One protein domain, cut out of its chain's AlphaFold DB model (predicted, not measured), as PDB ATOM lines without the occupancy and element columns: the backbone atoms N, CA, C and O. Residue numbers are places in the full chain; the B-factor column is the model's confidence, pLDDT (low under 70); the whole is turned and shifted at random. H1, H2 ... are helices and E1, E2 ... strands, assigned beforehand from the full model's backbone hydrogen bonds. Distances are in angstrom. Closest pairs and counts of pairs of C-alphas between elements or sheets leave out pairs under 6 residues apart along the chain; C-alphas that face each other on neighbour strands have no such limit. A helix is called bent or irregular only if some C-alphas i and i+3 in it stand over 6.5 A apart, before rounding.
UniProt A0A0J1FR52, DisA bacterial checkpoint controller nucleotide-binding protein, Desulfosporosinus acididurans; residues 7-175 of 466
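Overview. This is residues 7 to 175 of the 466 residues of the protein "DisA bacterial checkpoint controller nucleotide-binding protein" of Desulfosporosinus acididurans (UniProt A0A0J1FR52). A twisted sheet of four strands runs lengthwise through an elongated body, with the long helix H1 slanting over one face and helices H3 and H5 packed on the other. H8 packs on the edge strand E3 with its residues 166 to 174, and the small helices H2 and H7 sit together at the end of the sheet where E1 begins and E4 ends. The printed part has 169 residues with eight named helices and four named strands, in the order H1 H2 E1 E2 H3 H4 H5 E3 H6 E4 H7 H8; the class is mixed, helices and strands. The sheet's order is E2, E1, E4, E3, all antiparallel. The whole is compact, with a radius of gyration of the C-alphas of 16.6 A, and spans 50 by 31 by 30 A.

Arrangement. H1, residues 7 to 30, is on the sheet formed by E1, residues 40 to 51, E2, residues 59 to 63, E3, residues 112 to 118, and E4, residues 133 to 144. Its height over the sheet is 9.2 A; it lies over E2 and E1 and only just over E4, where 3 of its C-alphas fall. It runs slantwise to the strands, at 47 degrees to E1 on the local plane, and its closest C-alpha to E1 is that of His 16, 5.9 A from that of Thr 45. With residues 24 to 30 alone H1 touches H2, residues 35 to 39; the closest C-alphas, of Gln 24 and Ser 37, are 6.4 A apart. H2 only grazes the sheet, with its residues 36 to 39. E1 and E2 form a hairpin, with N 47 and O 61 at 2.9 A. E1 and E4 are antiparallel at 163 degrees, with N 44 and O 140 at 2.8 A. E4 and E3 are antiparallel at 151 degrees, with N 115 and O 141 at 2.9 A. H3, residues 69 to 80, and H5, residues 90 to 108, lie on the opposite face from H1. They touch, with the C-alphas of Val 72 and Thr 104 closest at 6.5 A, at a steep tilt of 39 degrees, opposite ways. H5 comes closest to E3 at Ser 98 and Cys 116, whose C-alphas are 5.4 A apart. H4, residues 83 to 86, is not on the sheet, and is close to H5 but not clearly touching, with C-alphas 85 and 93 at 6.9 A. H6, residues 122 to 125, is not on the sheet and touches no helix. H7, residues 145 to 151, stands up from the sheet and touches H2, with the C-alphas of Ser 39 and Lys 147 closest at 5.1 A. The domain has three layers, helices on both faces of the sheet: H3 and H5 on one, H1 and H7 on the other. H8, residues 160 to 175, is on the same face as H1; its closest C-alphas to E3 are those of Ile 170 and Ser 117, 4.7 A apart. H8 is irregular, with C-alphas 171 and 174 8.2 A apart, and has a kink of 61 degrees near residue 169. Every O i to N i+4 pair is within hydrogen-bond range in H7; the counts are 18 of 20 in H1, 6 of 8 in H3, 12 of 15 in H5, 10 of 12 in H8 and 0 of 1 in H2, where 1 of 2 O i to N i+3 pairs is within range, while H4 and H6 are too short for an O i to N i+4 pair.

Along the chain. H1 begins at C-alpha 7, (-30.218, -41.598, -51.859), and is 36.0 A long. E1 measures 33.2 A, H5 27.9 A, E3 19.9 A and E4 35.1 A. E4 ends at C-alpha 144, (-18.039, -39.897, -21.502). H8, 21.4 A long, ends at C-alpha 175, (-13.293, -21.557, -40.485).

Size, cuts and confidence. The two C-alphas farthest apart, of Asp 130 and Asn 155, are 53.5 A apart. The printed part has no cut and no long link. The mean pLDDT of the printed part is 76.0, and 47 residues are under 70, among them residues 82 to 92 and 119 to 133.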
ATOM      1  N   GLU A   7     -31.428 -42.258 -51.367       67.25
ATOM      2  CA  GLU A   7     -30.218 -41.598 -51.859       67.25
ATOM      3  C   GLU A   7     -29.793 -40.389 -50.996       67.25
ATOM      4  O   GLU A   7     -28.602 -40.152 -50.784       67.25
ATOM      5  N   ILE A   8     -30.746 -39.643 -50.418       68.31
ATOM      6  CA  ILE A   8     -30.455 -38.505 -49.530       68.31
ATOM      7  C   ILE A   8     -29.923 -38.999 -48.182       68.31
ATOM      8  O   ILE A   8     -28.957 -38.441 -47.655       68.31
ATOM      9  N   ILE A   9     -30.524 -40.060 -47.635       68.00
ATOM     10  CA  ILE A   9     -30.082 -40.679 -46.378       68.00
ATOM     11  C   ILE A   9     -28.662 -41.231 -46.536       68.00
ATOM     12  O   ILE A   9     -27.804 -40.991 -45.685       68.00
ATOM     13  N   GLU A  10     -28.385 -41.917 -47.645       73.88
ATOM     14  CA  GLU A  10     -27.055 -42.446 -47.947       73.88
ATOM     15  C   GLU A  10     -26.011 -41.324 -48.083       73.88
ATOM     16  O   GLU A  10     -24.941 -41.386 -47.469       73.88
ATOM     17  N   ARG A  11     -26.349 -40.238 -48.793       74.75
ATOM     18  CA  ARG A  11     -25.488 -39.054 -48.910       74.75
ATOM     19  C   ARG A  11     -25.179 -38.417 -47.551       74.75
ATOM     20  O   ARG A  11     -24.021 -38.088 -47.292       74.75
ATOM     21  N   ARG A  12     -26.178 -38.250 -46.679       73.12
ATOM     22  CA  ARG A  12     -25.991 -37.662 -45.339       73.12
ATOM     23  C   ARG A  12     -25.161 -38.564 -44.424       73.12
ATOM     24  O   ARG A  12     -24.266 -38.075 -43.742       73.12
ATOM     25  N   ASN A  13     -25.365 -39.881 -44.471       76.00
ATOM     26  CA  ASN A  13     -24.533 -40.844 -43.737       76.00
ATOM     27  C   ASN A  13     -23.066 -40.827 -44.194       76.00
ATOM     28  O   ASN A  13     -22.145 -40.961 -43.379       76.00
ATOM     29  N   ARG A  14     -22.825 -40.612 -45.491       77.56
ATOM     30  CA  ARG A  14     -21.471 -40.413 -46.013       77.56
ATOM     31  C   ARG A  14     -20.845 -39.122 -45.481       77.56
ATOM     32  O   ARG A  14     -19.739 -39.171 -44.949       77.56
ATOM     33  N   GLN A  15     -21.561 -37.997 -45.551       78.00
ATOM     34  CA  GLN A  15     -21.096 -36.715 -44.998       78.00
ATOM     35  C   GLN A  15     -20.805 -36.810 -43.495       78.00
ATOM     36  O   GLN A  15     -19.780 -36.316 -43.025       78.00
ATOM     37  N   HIS A  16     -21.666 -37.504 -42.748       81.06
ATOM     38  CA  HIS A  16     -21.454 -37.804 -41.340       81.06
ATOM     39  C   HIS A  16     -20.118 -38.523 -41.107       81.06
ATOM     40  O   HIS A  16     -19.321 -38.105 -40.265       81.06
ATOM     41  N   THR A  17     -19.862 -39.593 -41.866       81.62
ATOM     42  CA  THR A  17     -18.622 -40.374 -41.770       81.62
ATOM     43  C   THR A  17     -17.397 -39.497 -42.035       81.62
ATOM     44  O   THR A  17     -16.461 -39.500 -41.236       81.62
ATOM     45  N   GLU A  18     -17.437 -38.667 -43.080       82.19
ATOM     46  CA  GLU A  18     -16.352 -37.740 -43.424       82.19
ATOM     47  C   GLU A  18     -16.096 -36.709 -42.304       82.19
ATOM     48  O   GLU A  18     -14.948 -36.469 -41.919       82.19
ATOM     49  N   ILE A  19     -17.152 -36.129 -41.717       81.25
ATOM     50  CA  ILE A  19     -17.044 -35.186 -40.590       81.25
ATOM     51  C   ILE A  19     -16.475 -35.878 -39.350       81.25
ATOM     52  O   ILE A  19     -15.575 -35.340 -38.699       81.25
ATOM     53  N   LYS A  20     -16.967 -37.076 -39.027       83.94
ATOM     54  CA  LYS A  20     -16.498 -37.877 -37.893       83.94
ATOM     55  C   LYS A  20     -15.008 -38.176 -38.011       83.94
ATOM     56  O   LYS A  20     -14.261 -37.917 -37.065       83.94
ATOM     57  N   GLU A  21     -14.567 -38.677 -39.161       83.19
ATOM     58  CA  GLU A  21     -13.158 -38.970 -39.428       83.19
ATOM     59  C   GLU A  21     -12.299 -37.710 -39.350       83.19
ATOM     60  O   GLU A  21     -11.237 -37.724 -38.722       83.19
ATOM     61  N   LYS A  22     -12.780 -36.592 -39.908       83.94
ATOM     62  CA  LYS A  22     -12.095 -35.298 -39.838       83.94
ATOM     63  C   LYS A  22     -11.916 -34.834 -38.395       83.94
ATOM     64  O   LYS A  22     -10.795 -34.538 -37.995       83.94
ATOM     65  N   ILE A  23     -12.980 -34.813 -37.592       83.56
ATOM     66  CA  ILE A  23     -12.917 -34.416 -36.176       83.56
ATOM     67  C   ILE A  23     -11.948 -35.328 -35.419       83.56
ATOM     68  O   ILE A  23     -11.052 -34.845 -34.730       83.56
ATOM     69  N   GLN A  24     -12.061 -36.646 -35.578       83.62
ATOM     70  CA  GLN A  24     -11.155 -37.586 -34.917       83.62
ATOM     71  C   GLN A  24      -9.692 -37.370 -35.320       83.62
ATOM     72  O   GLN A  24      -8.808 -37.422 -34.466       83.62
ATOM     73  N   LYS A  25      -9.423 -37.113 -36.602       83.94
ATOM     74  CA  LYS A  25      -8.078 -36.834 -37.113       83.94
ATOM     75  C   LYS A  25      -7.514 -35.531 -36.552       83.94
ATOM     76  O   LYS A  25      -6.369 -35.508 -36.112       83.94
ATOM     77  N   GLU A  26      -8.299 -34.461 -36.546       86.56
ATOM     78  CA  GLU A  26      -7.837 -33.144 -36.107       86.56
ATOM     79  C   GLU A  26      -7.620 -33.089 -34.591       86.56
ATOM     80  O   GLU A  26      -6.587 -32.612 -34.132       86.56
ATOM     81  N   PHE A  27      -8.520 -33.661 -33.788       85.75
ATOM     82  CA  PHE A  27      -8.359 -33.678 -32.331       85.75
ATOM     83  C   PHE A  27      -7.257 -34.629 -31.831       85.75
ATOM     84  O   PHE A  27      -6.779 -34.465 -30.708       85.75
ATOM     85  N   LYS A  28      -6.780 -35.572 -32.656       83.50
ATOM     86  CA  LYS A  28      -5.544 -36.325 -32.364       83.50
ATOM     87  C   LYS A  28      -4.308 -35.424 -32.324       83.50
ATOM     88  O   LYS A  28      -3.351 -35.738 -31.626       83.50
ATOM     89  N   LYS A  29      -4.315 -34.293 -33.036       85.25
ATOM     90  CA  LYS A  29      -3.157 -33.394 -33.129       85.25
ATOM     91  C   LYS A  29      -2.821 -32.679 -31.818       85.25
ATOM     92  O   LYS A  29      -1.678 -32.292 -31.625       85.25
ATOM     93  N   ILE A  30      -3.791 -32.505 -30.918       87.44
ATOM     94  CA  ILE A  30      -3.613 -31.730 -29.677       87.44
ATOM     95  C   ILE A  30      -3.197 -32.581 -28.472       87.44
ATOM     96  O   ILE A  30      -3.167 -32.083 -27.351       87.44
ATOM     97  N   SER A  31      -2.917 -33.874 -28.649       82.69
ATOM     98  CA  SER A  31      -2.505 -34.763 -27.560       82.69
ATOM     99  C   SER A  31      -1.754 -35.970 -28.111       82.69
ATOM    100  O   SER A  31      -2.306 -36.711 -28.921       82.69
ATOM    101  N   LYS A  32      -0.524 -36.204 -27.632       71.12
ATOM    102  CA  LYS A  32       0.284 -37.365 -28.047       71.12
ATOM    103  C   LYS A  32      -0.433 -38.691 -27.758       71.12
ATOM    104  O   LYS A  32      -0.519 -39.539 -28.636       71.12
ATOM    105  N   ASP A  33      -1.065 -38.804 -26.589       70.56
ATOM    106  CA  ASP A  33      -1.747 -40.032 -26.139       70.56
ATOM    107  C   ASP A  33      -3.214 -40.113 -26.589       70.56
ATOM    108  O   ASP A  33      -3.986 -40.944 -26.092       70.56
ATOM    109  N   ASN A  34      -3.619 -39.215 -27.494       75.69
ATOM    110  CA  ASN A  34      -4.976 -39.092 -28.005       75.69
ATOM    111  C   ASN A  34      -6.047 -38.987 -26.895       75.69
ATOM    112  O   ASN A  34      -7.126 -39.587 -26.971       75.69
ATOM    113  N   LEU A  35      -5.736 -38.229 -25.835       77.69
ATOM    114  CA  LEU A  35      -6.583 -38.068 -24.645       77.69
ATOM    115  C   LEU A  35      -7.996 -37.587 -24.991       77.69
ATOM    116  O   LEU A  35      -8.973 -37.996 -24.362       77.69
ATOM    117  N   PHE A  36      -8.103 -36.741 -26.014       81.25
ATOM    118  CA  PHE A  36      -9.374 -36.194 -26.456       81.25
ATOM    119  C   PHE A  36     -10.273 -37.266 -27.076       81.25
ATOM    120  O   PHE A  36     -11.391 -37.463 -26.603       81.25
ATOM    121  N   SER A  37      -9.793 -38.017 -28.080       80.88
ATOM    122  CA  SER A  37     -10.630 -39.046 -28.709       80.88
ATOM    123  C   SER A  37     -10.975 -40.190 -27.759       80.88
ATOM    124  O   SER A  37     -12.061 -40.744 -27.880       80.88
ATOM    125  N   LYS A  38     -10.111 -40.522 -26.787       81.12
ATOM    126  CA  LYS A  38     -10.412 -41.533 -25.753       81.12
ATOM    127  C   LYS A  38     -11.651 -41.182 -24.913       81.12
ATOM    128  O   LYS A  38     -12.264 -42.080 -24.331       81.12
ATOM    129  N   SER A  39     -12.006 -39.898 -24.842       86.31
ATOM    130  CA  SER A  39     -13.179 -39.402 -24.119       86.31
ATOM    131  C   SER A  39     -14.446 -39.351 -24.976       86.31
ATOM    132  O   SER A  39     -15.523 -39.223 -24.402       86.31
ATOM    133  N   ILE A  40     -14.349 -39.450 -26.306       89.06
ATOM    134  CA  ILE A  40     -15.495 -39.377 -27.225       89.06
ATOM    135  C   ILE A  40     -16.260 -40.708 -27.207       89.06
ATOM    136  O   ILE A  40     -15.670 -41.768 -27.408       89.06
ATOM    137  N   LEU A  41     -17.573 -40.646 -26.982       88.62
ATOM    138  CA  LEU A  41     -18.507 -41.767 -27.144       88.62
ATOM    139  C   LEU A  41     -19.071 -41.811 -28.563       88.62
ATOM    140  O   LEU A  41     -19.110 -42.869 -29.185       88.62
ATOM    141  N   GLY A  42     -19.450 -40.646 -29.082       88.25
ATOM    142  CA  GLY A  42     -20.092 -40.508 -30.377       88.25
ATOM    143  C   GLY A  42     -19.829 -39.139 -30.982       88.25
ATOM    144  O   GLY A  42     -19.587 -38.154 -30.284       88.25
ATOM    145  N   ILE A  43     -19.851 -39.091 -32.305       88.44
ATOM    146  CA  ILE A  43     -19.962 -37.854 -33.069       88.44
ATOM    147  C   ILE A  43     -21.239 -38.027 -33.870       88.44
ATOM    148  O   ILE A  43     -21.458 -39.113 -34.402       88.44
ATOM    149  N   TYR A  44     -22.048 -36.979 -33.937       87.06
ATOM    150  CA  TYR A  44     -23.303 -36.945 -34.670       87.06
ATOM    151  C   TYR A  44     -23.361 -35.677 -35.510       87.06
ATOM    152  O   TYR A  44     -22.760 -34.661 -35.155       87.06
ATOM    153  N   THR A  45     -24.096 -35.731 -36.607       85.81
ATOM    154  CA  THR A  45     -24.442 -34.557 -37.411       85.81
ATOM    155  C   THR A  45     -25.941 -34.334 -37.339       85.81
ATOM    156  O   THR A  45     -26.705 -35.296 -37.308       85.81
ATOM    157  N   ILE A  46     -26.355 -33.075 -37.261       84.75
ATOM    158  CA  ILE A  46     -27.745 -32.679 -37.058       84.75
ATOM    159  C   ILE A  46     -28.127 -31.674 -38.137       84.75
ATOM    160  O   ILE A  46     -27.451 -30.657 -38.283       84.75
ATOM    161  N   ASP A  47     -29.226 -31.936 -38.835       81.62
ATOM    162  CA  ASP A  47     -29.825 -31.014 -39.797       81.62
ATOM    163  C   ASP A  47     -31.122 -30.440 -39.231       81.62
ATOM    164  O   ASP A  47     -31.976 -31.184 -38.741       81.62
ATOM    165  N   ILE A  48     -31.277 -29.119 -39.320       80.56
ATOM    166  CA  ILE A  48     -32.506 -28.414 -38.948       80.56
ATOM    167  C   ILE A  48     -33.003 -27.597 -40.134       80.56
ATOM    168  O   ILE A  48     -32.254 -26.791 -40.687       80.56
ATOM    169  N   TYR A  49     -34.279 -27.762 -40.476       78.62
ATOM    170  CA  TYR A  49     -34.965 -26.978 -41.502       78.62
ATOM    171  C   TYR A  49     -36.010 -26.074 -40.849       78.62
ATOM    172  O   TYR A  49     -36.933 -26.559 -40.196       78.62
ATOM    173  N   LEU A  50     -35.858 -24.758 -41.016       77.25
ATOM    174  CA  LEU A  50     -36.809 -23.750 -40.546       77.25
ATOM    175  C   LEU A  50     -37.517 -23.118 -41.746       77.25
ATOM    176  O   LEU A  50     -36.894 -22.416 -42.540       77.25
ATOM    177  N   TYR A  51     -38.818 -23.342 -41.876       73.94
ATOM    178  CA  TYR A  51     -39.619 -22.811 -42.978       73.94
ATOM    179  C   TYR A  51     -40.020 -21.346 -42.740       73.94
ATOM    180  O   TYR A  51     -40.262 -20.931 -41.608       73.94
ATOM    181  N   GLN A  52     -40.085 -20.547 -43.810       65.69
ATOM    182  CA  GLN A  52     -40.428 -19.118 -43.723       65.69
ATOM    183  C   GLN A  52     -41.931 -18.862 -43.521       65.69
ATOM    184  O   GLN A  52     -42.312 -17.780 -43.069       65.69
ATOM    185  N   ASP A  53     -42.790 -19.830 -43.855       67.88
ATOM    186  CA  ASP A  53     -44.240 -19.697 -43.713       67.88
ATOM    187  C   ASP A  53     -44.691 -19.896 -42.257       67.88
ATOM    188  O   ASP A  53     -44.332 -20.881 -41.603       67.88
ATOM    189  N   LYS A  54     -45.508 -18.964 -41.746       57.66
ATOM    190  CA  LYS A  54     -46.013 -18.974 -40.365       57.66
ATOM    191  C   LYS A  54     -47.068 -20.074 -40.214       57.66
ATOM    192  O   LYS A  54     -48.261 -19.817 -40.331       57.66
ATOM    193  N   GLY A  55     -46.615 -21.292 -39.936       60.56
ATOM    194  CA  GLY A  55     -47.463 -22.470 -39.728       60.56
ATOM    195  C   GLY A  55     -46.834 -23.790 -40.170       60.56
ATOM    196  O   GLY A  55     -47.378 -24.845 -39.856       60.56
ATOM    197  N   SER A  56     -45.702 -23.746 -40.878       68.88
ATOM    198  CA  SER A  56     -44.941 -24.946 -41.236       68.88
ATOM    199  C   SER A  56     -44.080 -25.410 -40.058       68.88
ATOM    200  O   SER A  56     -43.334 -24.617 -39.487       68.88
ATOM    201  N   GLU A  57     -44.188 -26.691 -39.695       72.50
ATOM    202  CA  GLU A  57     -43.390 -27.281 -38.617       72.50
ATOM    203  C   GLU A  57     -41.919 -27.415 -39.050       72.50
ATOM    204  O   GLU A  57     -41.652 -27.821 -40.183       72.50
ATOM    205  N   PRO A  58     -40.952 -27.081 -38.178       76.06
ATOM    206  CA  PRO A  58     -39.544 -27.301 -38.447       76.06
ATOM    207  C   PRO A  58     -39.262 -28.798 -38.563       76.06
ATOM    208  O   PRO A  58     -39.933 -29.621 -37.944       76.06
ATOM    209  N   GLU A  59     -38.232 -29.155 -39.321       77.69
ATOM    210  CA  GLU A  59     -37.751 -30.536 -39.393       77.69
ATOM    211  C   GLU A  59     -36.396 -30.663 -38.698       77.69
ATOM    212  O   GLU A  59     -35.570 -29.747 -38.746       77.69
ATOM    213  N   PHE A  60     -36.178 -31.804 -38.047       81.94
ATOM    214  CA  PHE A  60     -34.973 -32.124 -37.290       81.94
ATOM    215  C   PHE A  60     -34.523 -33.544 -37.636       81.94
ATOM    216  O   PHE A  60     -35.317 -34.480 -37.552       81.94
ATOM    217  N   TYR A  61     -33.249 -33.703 -37.995       80.25
ATOM    218  CA  TYR A  61     -32.650 -34.997 -38.318       80.25
ATOM    219  C   TYR A  61     -31.304 -35.163 -37.618       80.25
ATOM    220  O   TYR A  61     -30.519 -34.218 -37.579       80.25
ATOM    221  N   ILE A  62     -31.010 -36.365 -37.114       83.38
ATOM    222  CA  ILE A  62     -29.724 -36.723 -36.499       83.38
ATOM    223  C   ILE A  62     -29.114 -37.956 -37.176       83.38
ATOM    224  O   ILE A  62     -29.815 -38.926 -37.456       83.38
ATOM    225  N   TYR A  63     -27.802 -37.911 -37.417       80.69
ATOM    226  CA  TYR A  63     -27.044 -38.961 -38.099       80.69
ATOM    227  C   TYR A  63     -25.770 -39.342 -37.323       80.69
ATOM    228  O   TYR A  63     -25.048 -38.437 -36.890       80.69
ATOM    229  N   PRO A  64     -25.448 -40.646 -37.186       77.12
ATOM    230  CA  PRO A  64     -26.350 -41.777 -37.428       77.12
ATOM    231  C   PRO A  64     -27.563 -41.714 -36.486       77.12
ATOM    232  O   PRO A  64     -27.557 -40.944 -35.522       77.12
ATOM    233  N   GLU A  65     -28.594 -42.516 -36.762       69.25
ATOM    234  CA  GLU A  65     -29.735 -42.624 -35.851       69.25
ATOM    235  C   GLU A  65     -29.253 -42.924 -34.427       69.25
ATOM    236  O   GLU A  65     -28.372 -43.755 -34.196       69.25
ATOM    237  N   HIS A  66     -29.822 -42.197 -33.471       65.88
ATOM    238  CA  HIS A  66     -29.459 -42.264 -32.065       65.88
ATOM    239  C   HIS A  66     -30.667 -42.750 -31.257       65.88
ATOM    240  O   HIS A  66     -31.773 -42.251 -31.462       65.88
ATOM    241  N   ASP A  67     -30.475 -43.659 -30.296       59.38
ATOM    242  CA  ASP A  67     -31.571 -44.294 -29.535       59.38
ATOM    243  C   ASP A  67     -32.459 -43.298 -28.756       59.38
ATOM    244  O   ASP A  67     -33.616 -43.580 -28.441       59.38
ATOM    245  N   LEU A  68     -31.939 -42.102 -28.442       60.69
ATOM    246  CA  LEU A  68     -32.703 -41.028 -27.785       60.69
ATOM    247  C   LEU A  68     -33.548 -40.170 -28.748       60.69
ATOM    248  O   LEU A  68     -34.266 -39.286 -28.269       60.69
ATOM    249  N   SER A  69     -33.477 -40.412 -30.064       61.59
ATOM    250  CA  SER A  69     -34.048 -39.552 -31.117       61.59
ATOM    251  C   SER A  69     -35.503 -39.137 -30.861       61.59
ATOM    252  O   SER A  69     -35.733 -37.939 -30.727       61.59
ATOM    253  N   PRO A  70     -36.481 -40.018 -30.561       63.84
ATOM    254  CA  PRO A  70     -37.880 -39.584 -30.533       63.84
ATOM    255  C   PRO A  70     -38.206 -38.628 -29.372       63.84
ATOM    256  O   PRO A  70     -39.147 -37.836 -29.437       63.84
ATOM    257  N   LYS A  71     -37.446 -38.696 -28.268       65.00
ATOM    258  CA  LYS A  71     -37.611 -37.793 -27.113       65.00
ATOM    259  C   LYS A  71     -36.883 -36.467 -27.321       65.00
ATOM    260  O   LYS A  71     -37.372 -35.432 -26.865       65.00
ATOM    261  N   VAL A  72     -35.725 -36.511 -27.977       68.81
ATOM    262  CA  VAL A  72     -34.947 -35.332 -28.373       68.81
ATOM    263  C   VAL A  72     -35.739 -34.508 -29.385       68.81
ATOM    264  O   VAL A  72     -35.943 -33.315 -29.154       68.81
ATOM    265  N   ASP A  73     -36.255 -35.160 -30.427       71.12
ATOM    266  CA  ASP A  73     -36.959 -34.537 -31.548       71.12
ATOM    267  C   ASP A  73     -38.143 -33.715 -31.043       71.12
ATOM    268  O   ASP A  73     -38.197 -32.507 -31.244       71.12
ATOM    269  N   ASN A  74     -39.031 -34.325 -30.251       73.56
ATOM    270  CA  ASN A  74     -40.200 -33.637 -29.703       73.56
ATOM    271  C   ASN A  74     -39.833 -32.410 -28.848       73.56
ATOM    272  O   ASN A  74     -40.512 -31.385 -28.896       73.56
ATOM    273  N   LYS A  75     -38.762 -32.482 -28.048       76.94
ATOM    274  CA  LYS A  75     -38.360 -31.371 -27.170       76.94
ATOM    275  C   LYS A  75     -37.706 -30.228 -27.946       76.94
ATOM    276  O   LYS A  75     -37.952 -29.065 -27.617       76.94
ATOM    277  N   ILE A  76     -36.898 -30.547 -28.958       78.31
ATOM    278  CA  ILE A  76     -36.271 -29.555 -29.833       78.31
ATOM    279  C   ILE A  76     -37.336 -28.903 -30.717       78.31
ATOM    280  O   ILE A  76     -37.464 -27.681 -30.679       78.31
ATOM    281  N   LEU A  77     -38.161 -29.691 -31.411       77.12
ATOM    282  CA  LEU A  77     -39.226 -29.205 -32.296       77.12
ATOM    283  C   LEU A  77     -40.215 -28.287 -31.568       77.12
ATOM    284  O   LEU A  77     -40.530 -27.209 -32.065       77.12
ATOM    285  N   ASN A  78     -40.626 -28.635 -30.342       75.94
ATOM    286  CA  ASN A  78     -41.506 -27.782 -29.532       75.94
ATOM    287  C   ASN A  78     -40.907 -26.402 -29.228       75.94
ATOM    288  O   ASN A  78     -41.640 -25.417 -29.160       75.94
ATOM    289  N   ARG A  79     -39.587 -26.308 -29.028       74.94
ATOM    290  CA  ARG A  79     -38.917 -25.015 -28.817       74.94
ATOM    291  C   ARG A  79     -38.630 -24.286 -30.126       74.94
ATOM    292  O   ARG A  79     -38.715 -23.060 -30.141       74.94
ATOM    293  N   LEU A  80     -38.345 -25.017 -31.204       73.94
ATOM    294  CA  LEU A  80     -38.156 -24.438 -32.533       73.94
ATOM    295  C   LEU A  80     -39.439 -23.801 -33.083       73.94
ATOM    296  O   LEU A  80     -39.371 -22.741 -33.687       73.94
ATOM    297  N   ASN A  81     -40.601 -24.378 -32.769       70.06
ATOM    298  CA  ASN A  81     -41.927 -23.858 -33.123       70.06
ATOM    299  C   ASN A  81     -42.335 -22.558 -32.399       70.06
ATOM    300  O   ASN A  81     -43.447 -22.061 -32.586       70.06
ATOM    301  N   THR A  82     -41.485 -21.993 -31.536       65.75
ATOM    302  CA  THR A  82     -41.810 -20.735 -30.851       65.75
ATOM    303  C   THR A  82     -41.574 -19.536 -31.774       65.75
ATOM    304  O   THR A  82     -40.539 -19.445 -32.429       65.75
ATOM    305  N   GLN A  83     -42.506 -18.568 -31.791       58.56
ATOM    306  CA  GLN A  83     -42.405 -17.342 -32.614       58.56
ATOM    307  C   GLN A  83     -41.068 -16.605 -32.448       58.56
ATOM    308  O   GLN A  83     -40.601 -15.971 -33.386       58.56
ATOM    309  N   PHE A  84     -40.436 -16.741 -31.280       58.66
ATOM    310  CA  PHE A  84     -39.170 -16.107 -30.939       58.66
ATOM    311  C   PHE A  84     -38.030 -16.465 -31.901       58.66
ATOM    312  O   PHE A  84     -37.255 -15.584 -32.250       58.66
ATOM    313  N   ILE A  85     -37.937 -17.713 -32.378       61.31
ATOM    314  CA  ILE A  85     -36.812 -18.150 -33.225       61.31
ATOM    315  C   ILE A  85     -36.858 -17.508 -34.617       61.31
ATOM    316  O   ILE A  85     -35.809 -17.207 -35.183       61.31
ATOM    317  N   HIS A  86     -38.053 -17.211 -35.134       62.56
ATOM    318  CA  HIS A  86     -38.219 -16.532 -36.422       62.56
ATOM    319  C   HIS A  86     -37.793 -15.051 -36.396       62.56
ATOM    320  O   HIS A  86     -37.563 -14.474 -37.456       62.56
ATOM    321  N   ASP A  87     -37.658 -14.447 -35.210       58.69
ATOM    322  CA  ASP A  87     -37.296 -13.034 -35.038       58.69
ATOM    323  C   ASP A  87     -35.783 -12.819 -34.782       58.69
ATOM    324  O   ASP A  87     -35.307 -11.680 -34.699       58.69
ATOM    325  N   ILE A  88     -34.997 -13.897 -34.656       60.72
ATOM    326  CA  ILE A  88     -33.558 -13.842 -34.353       60.72
ATOM    327  C   ILE A  88     -32.745 -13.705 -35.644       60.72
ATOM    328  O   ILE A  88     -32.931 -14.446 -36.602       60.72
ATOM    329  N   LYS A  89     -31.779 -12.776 -35.659       58.41
ATOM    330  CA  LYS A  89     -30.817 -12.627 -36.768       58.41
ATOM    331  C   LYS A  89     -29.953 -13.888 -36.939       58.41
ATOM    332  O   LYS A  89     -29.481 -14.430 -35.939       58.41
ATOM    333  N   ASP A  90     -29.646 -14.246 -38.190       60.81
ATOM    334  CA  ASP A  90     -28.959 -15.491 -38.601       60.81
ATOM    335  C   ASP A  90     -27.690 -15.864 -37.806       60.81
ATOM    336  O   ASP A  90     -27.408 -17.038 -37.601       60.81
ATOM    337  N   GLU A  91     -26.908 -14.907 -37.297       59.09
ATOM    338  CA  GLU A  91     -25.695 -15.240 -36.524       59.09
ATOM    339  C   GLU A  91     -25.970 -15.642 -35.067       59.09
ATOM    340  O   GLU A  91     -25.177 -16.360 -34.461       59.09
ATOM    341  N   ARG A  92     -27.078 -15.187 -34.468       68.88
ATOM    342  CA  ARG A  92     -27.428 -15.531 -33.076       68.88
ATOM    343  C   ARG A  92     -28.255 -16.806 -32.989       68.88
ATOM    344  O   ARG A  92     -28.168 -17.512 -31.986       68.88
ATOM    345  N   ILE A  93     -29.016 -17.109 -34.038       75.62
ATOM    346  CA  ILE A  93     -29.915 -18.265 -34.069       75.62
ATOM    347  C   ILE A  93     -29.131 -19.582 -33.960       75.62
ATOM    348  O   ILE A  93     -29.539 -20.488 -33.241       75.62
ATOM    349  N   THR A  94     -27.945 -19.668 -34.569       77.81
ATOM    350  CA  THR A  94     -27.095 -20.868 -34.541       77.81
ATOM    351  C   THR A  94     -26.543 -21.159 -33.144       77.81
ATOM    352  O   THR A  94     -26.519 -22.318 -32.724       77.81
ATOM    353  N   LEU A  95     -26.161 -20.129 -32.382       78.62
ATOM    354  CA  LEU A  95     -25.713 -20.268 -30.992       78.62
ATOM    355  C   LEU A  95     -26.857 -20.697 -30.067       78.62
ATOM    356  O   LEU A  95     -26.667 -21.558 -29.203       78.62
ATOM    357  N   GLU A  96     -28.049 -20.131 -30.256       80.06
ATOM    358  CA  GLU A  96     -29.229 -20.512 -29.478       80.06
ATOM    359  C   GLU A  96     -29.665 -21.948 -29.768       80.06
ATOM    360  O   GLU A  96     -29.900 -22.715 -28.830       80.06
ATOM    361  N   ILE A  97     -29.686 -22.352 -31.041       82.81
ATOM    362  CA  ILE A  97     -29.984 -23.728 -31.450       82.81
ATOM    363  C   ILE A  97     -28.922 -24.697 -30.911       82.81
ATOM    364  O   ILE A  97     -29.271 -25.729 -30.339       82.81
ATOM    365  N   SER A  98     -27.632 -24.361 -30.999       85.56
ATOM    366  CA  SER A  98     -26.553 -25.187 -30.434       85.56
ATOM    367  C   SER A  98     -26.706 -25.385 -28.917       85.56
ATOM    368  O   SER A  98     -26.585 -26.505 -28.400       85.56
ATOM    369  N   SER A  99     -27.042 -24.316 -28.187       85.25
ATOM    370  CA  SER A  99     -27.337 -24.374 -26.752       85.25
ATOM    371  C   SER A  99     -28.578 -25.224 -26.460       85.25
ATOM    372  O   SER A  99     -28.568 -26.055 -25.549       85.25
ATOM    373  N   LEU A 100     -29.637 -25.071 -27.261       86.38
ATOM    374  CA  LEU A 100     -30.862 -25.862 -27.166       86.38
ATOM    375  C   LEU A 100     -30.591 -27.363 -27.347       86.38
ATOM    376  O   LEU A 100     -31.035 -28.156 -26.512       86.38
ATOM    377  N   ILE A 101     -29.849 -27.741 -28.393       86.50
ATOM    378  CA  ILE A 101     -29.438 -29.126 -28.654       86.50
ATOM    379  C   ILE A 101     -28.646 -29.642 -27.450       86.50
ATOM    380  O   ILE A 101     -29.032 -30.628 -26.823       86.50
ATOM    381  N   THR A 102     -27.590 -28.926 -27.057       87.69
ATOM    382  CA  THR A 102     -26.694 -29.335 -25.965       87.69
ATOM    383  C   THR A 102     -27.454 -29.575 -24.656       87.69
ATOM    384  O   THR A 102     -27.264 -30.605 -24.010       87.69
ATOM    385  N   ASN A 103     -28.333 -28.652 -24.261       86.56
ATOM    386  CA  ASN A 103     -29.115 -28.771 -23.028       86.56
ATOM    387  C   ASN A 103     -30.143 -29.908 -23.106       86.56
ATOM    388  O   ASN A 103     -30.324 -30.644 -22.139       86.56
ATOM    389  N   THR A 104     -30.773 -30.101 -24.267       85.56
ATOM    390  CA  THR A 104     -31.734 -31.192 -24.472       85.56
ATOM    391  C   THR A 104     -31.081 -32.560 -24.292       85.56
ATOM    392  O   THR A 104     -31.624 -33.393 -23.567       85.56
ATOM    393  N   PHE A 105     -29.898 -32.770 -24.873       84.44
ATOM    394  CA  PHE A 105     -29.140 -34.014 -24.710       84.44
ATOM    395  C   PHE A 105     -28.634 -34.216 -23.273       84.44
ATOM    396  O   PHE A 105     -28.689 -35.332 -22.754       84.44
ATOM    397  N   LYS A 106     -28.205 -33.144 -22.590       83.62
ATOM    398  CA  LYS A 106     -27.786 -33.205 -21.176       83.62
ATOM    399  C   LYS A 106     -28.910 -33.641 -20.237       83.62
ATOM    400  O   LYS A 106     -28.665 -34.444 -19.340       83.62
ATOM    401  N   ASP A 107     -30.129 -33.153 -20.455       80.81
ATOM    402  CA  ASP A 107     -31.287 -33.496 -19.620       80.81
ATOM    403  C   ASP A 107     -31.692 -34.975 -19.738       80.81
ATOM    404  O   ASP A 107     -32.317 -35.523 -18.831       80.81
ATOM    405  N   LEU A 108     -31.350 -35.630 -20.852       73.00
ATOM    406  CA  LEU A 108     -31.712 -37.024 -21.119       73.00
ATOM    407  C   LEU A 108     -30.672 -38.034 -20.607       73.00
ATOM    408  O   LEU A 108     -31.011 -39.204 -20.439       73.00
ATOM    409  N   GLY A 109     -29.433 -37.604 -20.332       69.12
ATOM    410  CA  GLY A 109     -28.336 -38.488 -19.928       69.12
ATOM    411  C   GLY A 109     -27.304 -37.797 -19.024       69.12
ATOM    412  O   GLY A 109     -26.465 -37.044 -19.520       69.12
ATOM    413  N   PRO A 110     -27.267 -38.077 -17.704       73.44
ATOM    414  CA  PRO A 110     -26.384 -37.375 -16.761       73.44
ATOM    415  C   PRO A 110     -24.899 -37.778 -16.864       73.44
ATOM    416  O   PRO A 110     -24.040 -37.150 -16.225       73.44
ATOM    417  N   THR A 111     -24.602 -38.830 -17.630       83.81
ATOM    418  CA  THR A 111     -23.289 -39.480 -17.764       83.81
ATOM    419  C   THR A 111     -22.452 -38.967 -18.932       83.81
ATOM    420  O   THR A 111     -21.291 -39.367 -19.046       83.81
ATOM    421  N   SER A 112     -23.002 -38.081 -19.765       88.12
ATOM    422  CA  SER A 112     -22.324 -37.553 -20.949       88.12
ATOM    423  C   SER A 112     -22.104 -36.037 -20.848       88.12
ATOM    424  O   SER A 112     -22.845 -35.320 -20.173       88.12
ATOM    425  N   GLU A 113     -21.052 -35.543 -21.497       89.50
ATOM    426  CA  GLU A 113     -20.839 -34.118 -21.779       89.50
ATOM    427  C   GLU A 113     -20.968 -33.912 -23.292       89.50
ATOM    428  O   GLU A 113     -20.569 -34.781 -24.060       89.50
ATOM    429  N   TYR A 114     -21.521 -32.780 -23.729       89.25
ATOM    430  CA  TYR A 114     -21.840 -32.542 -25.138       89.25
ATOM    431  C   TYR A 114     -21.259 -31.223 -25.630       89.25
ATOM    432  O   TYR A 114     -21.340 -30.205 -24.930       89.25
ATOM    433  N   TRP A 115     -20.676 -31.241 -26.826       89.94
ATOM    434  CA  TRP A 115     -20.228 -30.052 -27.548       89.94
ATOM    435  C   TRP A 115     -20.974 -29.970 -28.877       89.94
ATOM    436  O   TRP A 115     -20.802 -30.843 -29.722       89.94
ATOM    437  N   CYS A 116     -21.777 -28.925 -29.068       87.12
ATOM    438  CA  CYS A 116     -22.502 -28.689 -30.312       87.12
ATOM    439  C   CYS A 116     -21.949 -27.449 -31.023       87.12
ATOM    440  O   CYS A 116     -21.681 -26.428 -30.386       87.12
ATOM    441  N   SER A 117     -21.754 -27.533 -32.336       83.81
ATOM    442  CA  SER A 117     -21.372 -26.388 -33.163       83.81
ATOM    443  C   SER A 117     -21.975 -26.485 -34.556       83.81
ATOM    444  O   SER A 117     -22.217 -27.584 -35.048       83.81
ATOM    445  N   ASN A 118     -22.224 -25.337 -35.180       78.56
ATOM    446  CA  ASN A 118     -22.718 -25.243 -36.547       78.56
ATOM    447  C   ASN A 118     -21.550 -25.380 -37.546       78.56
ATOM    448  O   ASN A 118     -20.510 -24.741 -37.373       78.56
ATOM    449  N   SER A 119     -21.713 -26.225 -38.569       66.88
ATOM    450  CA  SER A 119     -20.656 -26.560 -39.539       66.88
ATOM    451  C   SER A 119     -20.596 -25.657 -40.765       66.88
ATOM    452  O   SER A 119     -19.594 -25.665 -41.480       66.88
ATOM    453  N   GLU A 120     -21.682 -24.950 -41.070       59.44
ATOM    454  CA  GLU A 120     -21.879 -24.385 -42.398       59.44
ATOM    455  C   GLU A 120     -21.074 -23.112 -42.588       59.44
ATOM    456  O   GLU A 120     -21.221 -22.128 -41.873       59.44
ATOM    457  N   ILE A 121     -20.224 -23.131 -43.609       48.12
ATOM    458  CA  ILE A 121     -19.614 -21.930 -44.160       48.12
ATOM    459  C   ILE A 121     -20.755 -21.065 -44.708       48.12
ATOM    460  O   ILE A 121     -21.640 -21.568 -45.397       48.12
ATOM    461  N   TYR A 122     -20.683 -19.755 -44.476       41.31
ATOM    462  CA  TYR A 122     -21.522 -18.685 -45.051       41.31
ATOM    463  C   TYR A 122     -21.801 -18.787 -46.581       41.31
ATOM    464  O   TYR A 122     -22.535 -17.970 -47.128       41.31
ATOM    465  N   THR A 123     -21.195 -19.734 -47.306       37.12
ATOM    466  CA  THR A 123     -21.229 -19.884 -48.767       37.12
ATOM    467  C   THR A 123     -22.529 -20.441 -49.343       37.12
ATOM    468  O   THR A 123     -22.824 -20.104 -50.486       37.12
ATOM    469  N   ASP A 124     -23.349 -21.173 -48.582       40.97
ATOM    470  CA  ASP A 124     -24.690 -21.578 -49.054       40.97
ATOM    471  C   ASP A 124     -25.782 -20.538 -48.733       40.97
ATOM    472  O   ASP A 124     -26.918 -20.649 -49.188       40.97
ATOM    473  N   MET A 125     -25.410 -19.418 -48.091       41.53
ATOM    474  CA  MET A 125     -26.206 -18.181 -48.095       41.53
ATOM    475  C   MET A 125     -26.069 -17.383 -49.405       41.53
ATOM    476  O   MET A 125     -26.485 -16.219 -49.481       41.53
ATOM    477  N   LEU A 126     -25.542 -17.984 -50.481       34.69
ATOM    478  CA  LEU A 126     -25.918 -17.549 -51.820       34.69
ATOM    479  C   LEU A 126     -27.409 -17.825 -51.975       34.69
ATOM    480  O   LEU A 126     -27.819 -18.904 -52.374       34.69
ATOM    481  N   LYS A 127     -28.187 -16.797 -51.623       42.50
ATOM    482  CA  LYS A 127     -29.597 -16.565 -51.921       42.50
ATOM    483  C   LYS A 127     -29.980 -17.140 -53.287       42.50
ATOM    484  O   LYS A 127     -30.120 -16.400 -54.261       42.50
ATOM    485  N   ILE A 128     -30.242 -18.436 -53.345       40.41
ATOM    486  CA  ILE A 128     -31.236 -18.954 -54.260       40.41
ATOM    487  C   ILE A 128     -32.532 -18.487 -53.615       40.41
ATOM    488  O   ILE A 128     -32.983 -19.039 -52.618       40.41
ATOM    489  N   LYS A 129     -33.079 -17.388 -54.140       43.03
ATOM    490  CA  LYS A 129     -34.340 -16.761 -53.712       43.03
ATOM    491  C   LYS A 129     -35.559 -17.707 -53.749       43.03
ATOM    492  O   LYS A 129     -36.659 -17.252 -53.461       43.03
ATOM    493  N   ASP A 130     -35.355 -18.986 -54.056       47.06
ATOM    494  CA  ASP A 130     -36.383 -19.985 -54.327       47.06
ATOM    495  C   ASP A 130     -36.462 -21.108 -53.270       47.06
ATOM    496  O   ASP A 130     -37.281 -22.011 -53.419       47.06
ATOM    497  N   LEU A 131     -35.669 -21.077 -52.186       53.28
ATOM    498  CA  LEU A 131     -35.862 -21.996 -51.051       53.28
ATOM    499  C   LEU A 131     -36.775 -21.362 -49.987       53.28
ATOM    500  O   LEU A 131     -36.448 -20.340 -49.390       53.28
ATOM    501  N   LEU A 132     -37.918 -22.006 -49.729       60.66
ATOM    502  CA  LEU A 132     -38.920 -21.629 -48.717       60.66
ATOM    503  C   LEU A 132     -38.464 -21.899 -47.262       60.66
ATOM    504  O   LEU A 132     -39.269 -21.784 -46.334       60.66
ATOM    505  N   HIS A 133     -37.199 -22.277 -47.045       63.66
ATOM    506  CA  HIS A 133     -36.652 -22.656 -45.741       63.66
ATOM    507  C   HIS A 133     -35.180 -22.261 -45.561       63.66
ATOM    508  O   HIS A 133     -34.403 -22.253 -46.514       63.66
ATOM    509  N   SER A 134     -34.782 -22.017 -44.314       74.56
ATOM    510  CA  SER A 134     -33.386 -21.971 -43.873       74.56
ATOM    511  C   SER A 134     -32.949 -23.369 -43.431       74.56
ATOM    512  O   SER A 134     -33.659 -24.022 -42.667       74.56
ATOM    513  N   HIS A 135     -31.797 -23.835 -43.908       78.12
ATOM    514  CA  HIS A 135     -31.173 -25.092 -43.482       78.12
ATOM    515  C   HIS A 135     -29.977 -24.761 -42.588       78.12
ATOM    516  O   HIS A 135     -29.235 -23.829 -42.885       78.12
ATOM    517  N   TYR A 136     -29.847 -25.483 -41.477       79.31
ATOM    518  CA  TYR A 136     -28.728 -25.381 -40.553       79.31
ATOM    519  C   TYR A 136     -28.130 -26.758 -40.292       79.31
ATOM    520  O   TYR A 136     -28.832 -27.656 -39.818       79.31
ATOM    521  N   HIS A 137     -26.824 -26.888 -40.505       80.12
ATOM    522  CA  HIS A 137     -26.078 -28.105 -40.186       80.12
ATOM    523  C   HIS A 137     -25.217 -27.955 -38.927       80.12
ATOM    524  O   HIS A 137     -24.433 -27.011 -38.795       80.12
ATOM    525  N   PHE A 138     -25.285 -28.927 -38.020       83.62
ATOM    526  CA  PHE A 138     -24.514 -28.964 -36.778       83.62
ATOM    527  C   PHE A 138     -23.736 -30.270 -36.628       83.62
ATOM    528  O   PHE A 138     -24.186 -31.326 -37.059       83.62
ATOM    529  N   ALA A 139     -22.603 -30.220 -35.928       87.19
ATOM    530  CA  ALA A 139     -21.968 -31.398 -35.351       87.19
ATOM    531  C   ALA A 139     -22.111 -31.390 -33.832       87.19
ATOM    532  O   ALA A 139     -21.911 -30.370 -33.165       87.19
ATOM    533  N   LEU A 140     -22.416 -32.562 -33.293       88.06
ATOM    534  CA  LEU A 140     -22.526 -32.837 -31.875       88.06
ATOM    535  C   LEU A 140     -21.477 -33.881 -31.500       88.06
ATOM    536  O   LEU A 140     -21.485 -34.992 -32.021       88.06
ATOM    537  N   ILE A 141     -20.580 -33.536 -30.583       89.88
ATOM    538  CA  ILE A 141     -19.632 -34.481 -29.995       89.88
ATOM    539  C   ILE A 141     -20.147 -34.861 -28.613       89.88
ATOM    540  O   ILE A 141     -20.351 -33.992 -27.762       89.88
ATOM    541  N   GLU A 142     -20.338 -36.153 -28.396       91.00
ATOM    542  CA  GLU A 142     -20.679 -36.734 -27.107       91.00
ATOM    543  C   GLU A 142     -19.423 -37.296 -26.446       91.00
ATOM    544  O   GLU A 142     -18.677 -38.080 -27.037       91.00
ATOM    545  N   PHE A 143     -19.217 -36.938 -25.184       90.56
ATOM    546  CA  PHE A 143     -18.112 -37.409 -24.367       90.56
ATOM    547  C   PHE A 143     -18.608 -38.211 -23.174       90.56
ATOM    548  O   PHE A 143     -19.577 -37.832 -22.521       90.56
ATOM    549  N   ASN A 144     -17.863 -39.247 -22.794       90.69
ATOM    550  CA  ASN A 144     -18.039 -39.897 -21.502       90.69
ATOM    551  C   ASN A 144     -17.596 -38.931 -20.398       90.69
ATOM    552  O   ASN A 144     -16.429 -38.547 -20.346       90.69
ATOM    553  N   LYS A 145     -18.499 -38.558 -19.490       88.62
ATOM    554  CA  LYS A 145     -18.241 -37.518 -18.484       88.62
ATOM    555  C   LYS A 145     -17.097 -37.855 -17.531       88.62
ATOM    556  O   LYS A 145     -16.358 -36.949 -17.163       88.62
ATOM    557  N   ASN A 146     -16.925 -39.121 -17.149       87.06
ATOM    558  CA  ASN A 146     -15.831 -39.526 -16.262       87.06
ATOM    559  C   ASN A 146     -14.492 -39.426 -16.993       87.06
ATOM    560  O   ASN A 146     -13.623 -38.687 -16.552       87.06
ATOM    561  N   LYS A 147     -14.376 -40.031 -18.183       86.06
ATOM    562  CA  LYS A 147     -13.155 -39.925 -19.001       86.06
ATOM    563  C   LYS A 147     -12.837 -38.484 -19.392       86.06
ATOM    564  O   LYS A 147     -11.676 -38.101 -19.395       86.06
ATOM    565  N   TYR A 148     -13.854 -37.676 -19.688       86.38
ATOM    566  CA  TYR A 148     -13.697 -36.250 -19.967       86.38
ATOM    567  C   TYR A 148     -13.098 -35.520 -18.761       86.38
ATOM    568  O   TYR A 148     -12.153 -34.749 -18.921       86.38
ATOM    569  N   LYS A 149     -13.613 -35.789 -17.552       86.62
ATOM    570  CA  LYS A 149     -13.064 -35.229 -16.315       86.62
ATOM    571  C   LYS A 149     -11.645 -35.692 -16.057       86.62
ATOM    572  O   LYS A 149     -10.794 -34.869 -15.758       86.62
ATOM    573  N   ASP A 150     -11.384 -36.979 -16.212       83.62
ATOM    574  CA  ASP A 150     -10.057 -37.518 -15.976       83.62
ATOM    575  C   ASP A 150      -9.071 -36.884 -16.970       83.62
ATOM    576  O   ASP A 150      -8.071 -36.283 -16.576       83.62
ATOM    577  N   ASN A 151      -9.350 -36.985 -18.267       81.62
ATOM    578  CA  ASN A 151      -8.385 -36.697 -19.327       81.62
ATOM    579  C   ASN A 151      -8.197 -35.208 -19.624       81.62
ATOM    580  O   ASN A 151      -7.143 -34.831 -20.126       81.62
ATOM    581  N   LEU A 152      -9.212 -34.377 -19.376       87.75
ATOM    582  CA  LEU A 152      -9.245 -32.986 -19.840       87.75
ATOM    583  C   LEU A 152      -9.335 -31.980 -18.689       87.75
ATOM    584  O   LEU A 152      -9.767 -30.845 -18.906       87.75
ATOM    585  N   PHE A 153      -8.972 -32.381 -17.465       88.88
ATOM    586  CA  PHE A 153      -8.923 -31.486 -16.309       88.88
ATOM    587  C   PHE A 153      -7.488 -31.102 -15.947       88.88
ATOM    588  O   PHE A 153      -6.552 -31.884 -16.085       88.88
ATOM    589  N   PHE A 154      -7.338 -29.890 -15.425       88.19
ATOM    590  CA  PHE A 154      -6.110 -29.355 -14.857       88.19
ATOM    591  C   PHE A 154      -6.447 -28.697 -13.516       88.19
ATOM    592  O   PHE A 154      -7.340 -27.852 -13.448       88.19
ATOM    593  N   ASN A 155      -5.784 -29.121 -12.435       85.06
ATOM    594  CA  ASN A 155      -6.041 -28.640 -11.068       85.06
ATOM    595  C   ASN A 155      -7.539 -28.646 -10.672       85.06
ATOM    596  O   ASN A 155      -8.059 -27.691 -10.097       85.06
ATOM    597  N   GLY A 156      -8.253 -29.731 -10.998       84.19
ATOM    598  CA  GLY A 156      -9.649 -29.943 -10.587       84.19
ATOM    599  C   GLY A 156     -10.712 -29.201 -11.411       84.19
ATOM    600  O   GLY A 156     -11.899 -29.337 -11.117       84.19
ATOM    601  N   LYS A 157     -10.322 -28.455 -12.451       90.81
ATOM    602  CA  LYS A 157     -11.230 -27.781 -13.398       90.81
ATOM    603  C   LYS A 157     -10.958 -28.239 -14.827       90.81
ATOM    604  O   LYS A 157      -9.923 -28.847 -15.080       90.81
ATOM    605  N   ILE A 158     -11.862 -27.930 -15.762       91.31
ATOM    606  CA  ILE A 158     -11.608 -28.140 -17.198       91.31
ATOM    607  C   ILE A 158     -10.309 -27.424 -17.568       91.31
ATOM    608  O   ILE A 158     -10.078 -26.287 -17.164       91.31
ATOM    609  N   HIS A 159      -9.456 -28.110 -18.318       93.88
ATOM    610  CA  HIS A 159      -8.182 -27.578 -18.757       93.88
ATOM    611  C   HIS A 159      -8.388 -26.269 -19.553       93.88
ATOM    612  O   HIS A 159      -9.150 -26.288 -20.524       93.88
ATOM    613  N   PRO A 160      -7.688 -25.160 -19.240       94.50
ATOM    614  CA  PRO A 160      -7.935 -23.858 -19.879       94.50
ATOM    615  C   PRO A 160      -7.819 -23.877 -21.411       94.50
ATOM    616  O   PRO A 160      -8.632 -23.295 -22.125       94.50
ATOM    617  N   PHE A 161      -6.841 -24.623 -21.941       94.50
ATOM    618  CA  PHE A 161      -6.716 -24.861 -23.384       94.50
ATOM    619  C   PHE A 161      -7.960 -25.540 -23.993       94.50
ATOM    620  O   PHE A 161      -8.440 -25.111 -25.040       94.50
ATOM    621  N   ILE A 162      -8.522 -26.556 -23.323       93.50
ATOM    622  CA  ILE A 162      -9.741 -27.253 -23.765       93.50
ATOM    623  C   ILE A 162     -10.963 -26.350 -23.659       93.50
ATOM    624  O   ILE A 162     -11.811 -26.378 -24.546       93.50
ATOM    625  N   GLU A 163     -11.049 -25.528 -22.617       92.88
ATOM    626  CA  GLU A 163     -12.110 -24.533 -22.475       92.88
ATOM    627  C   GLU A 163     -12.086 -23.520 -23.630       92.88
ATOM    628  O   GLU A 163     -13.120 -23.265 -24.251       92.88
ATOM    629  N   CYS A 164     -10.899 -23.031 -24.006       92.56
ATOM    630  CA  CYS A 164     -10.730 -22.155 -25.165       92.56
ATOM    631  C   CYS A 164     -11.082 -22.854 -26.485       92.56
ATOM    632  O   CYS A 164     -11.754 -22.253 -27.327       92.56
ATOM    633  N   ILE A 165     -10.677 -24.121 -26.660       90.94
ATOM    634  CA  ILE A 165     -11.062 -24.919 -27.832       90.94
ATOM    635  C   ILE A 165     -12.577 -25.061 -27.885       90.94
ATOM    636  O   ILE A 165     -13.146 -24.795 -28.933       90.94
ATOM    637  N   LYS A 166     -13.239 -25.416 -26.779       88.50
ATOM    638  CA  LYS A 166     -14.701 -25.537 -26.715       88.50
ATOM    639  C   LYS A 166     -15.378 -24.226 -27.098       88.50
ATOM    640  O   LYS A 166     -16.309 -24.229 -27.898       88.50
ATOM    641  N   TYR A 167     -14.900 -23.104 -26.563       87.50
ATOM    642  CA  TYR A 167     -15.435 -21.791 -26.900       87.50
ATOM    643  C   TYR A 167     -15.293 -21.501 -28.400       87.50
ATOM    644  O   TYR A 167     -16.287 -21.207 -29.061       87.50
ATOM    645  N   LYS A 168     -14.093 -21.645 -28.974       85.00
ATOM    646  CA  LYS A 168     -13.873 -21.406 -30.411       85.00
ATOM    647  C   LYS A 168     -14.584 -22.416 -31.297       85.00
ATOM    648  O   LYS A 168     -15.029 -22.053 -32.374       85.00
ATOM    649  N   TRP A 169     -14.716 -23.657 -30.844       79.62
ATOM    650  CA  TRP A 169     -15.496 -24.684 -31.516       79.62
ATOM    651  C   TRP A 169     -16.936 -24.219 -31.683       79.62
ATOM    652  O   TRP A 169     -17.438 -24.211 -32.795       79.62
ATOM    653  N   ILE A 170     -17.577 -23.743 -30.615       77.25
ATOM    654  CA  ILE A 170     -18.974 -23.285 -30.647       77.25
ATOM    655  C   ILE A 170     -19.177 -22.075 -31.580       77.25
ATOM    656  O   ILE A 170     -20.231 -21.973 -32.196       77.25
ATOM    657  N   HIS A 171     -18.189 -21.178 -31.698       71.94
ATOM    658  CA  HIS A 171     -18.360 -19.888 -32.389       71.94
ATOM    659  C   HIS A 171     -17.721 -19.809 -33.789       71.94
ATOM    660  O   HIS A 171     -18.176 -19.025 -34.615       71.94
ATOM    661  N   ASN A 172     -16.667 -20.583 -34.072       65.25
ATOM    662  CA  ASN A 172     -15.785 -20.387 -35.235       65.25
ATOM    663  C   ASN A 172     -15.447 -21.696 -35.976       65.25
ATOM    664  O   ASN A 172     -14.507 -21.725 -36.773       65.25
ATOM    665  N   TRP A 173     -16.166 -22.799 -35.734       63.84
ATOM    666  CA  TRP A 173     -15.865 -24.078 -36.399       63.84
ATOM    667  C   TRP A 173     -15.941 -24.004 -37.937       63.84
ATOM    668  O   TRP A 173     -15.188 -24.687 -38.634       63.84
ATOM    669  N   GLN A 174     -16.755 -23.083 -38.459       62.44
ATOM    670  CA  GLN A 174     -16.924 -22.797 -39.887       62.44
ATOM    671  C   GLN A 174     -15.607 -22.439 -40.610       62.44
ATOM    672  O   GLN A 174     -15.492 -22.639 -41.817       62.44
ATOM    673  N   GLU A 175     -14.580 -21.955 -39.894       59.12
ATOM    674  CA  GLU A 175     -13.293 -21.557 -40.485       59.12
ATOM    675  C   GLU A 175     -12.465 -22.754 -41.007       59.12
ATOM    676  O   GLU A 175     -11.485 -22.547 -41.721       59.12
TER     677      GLU A 175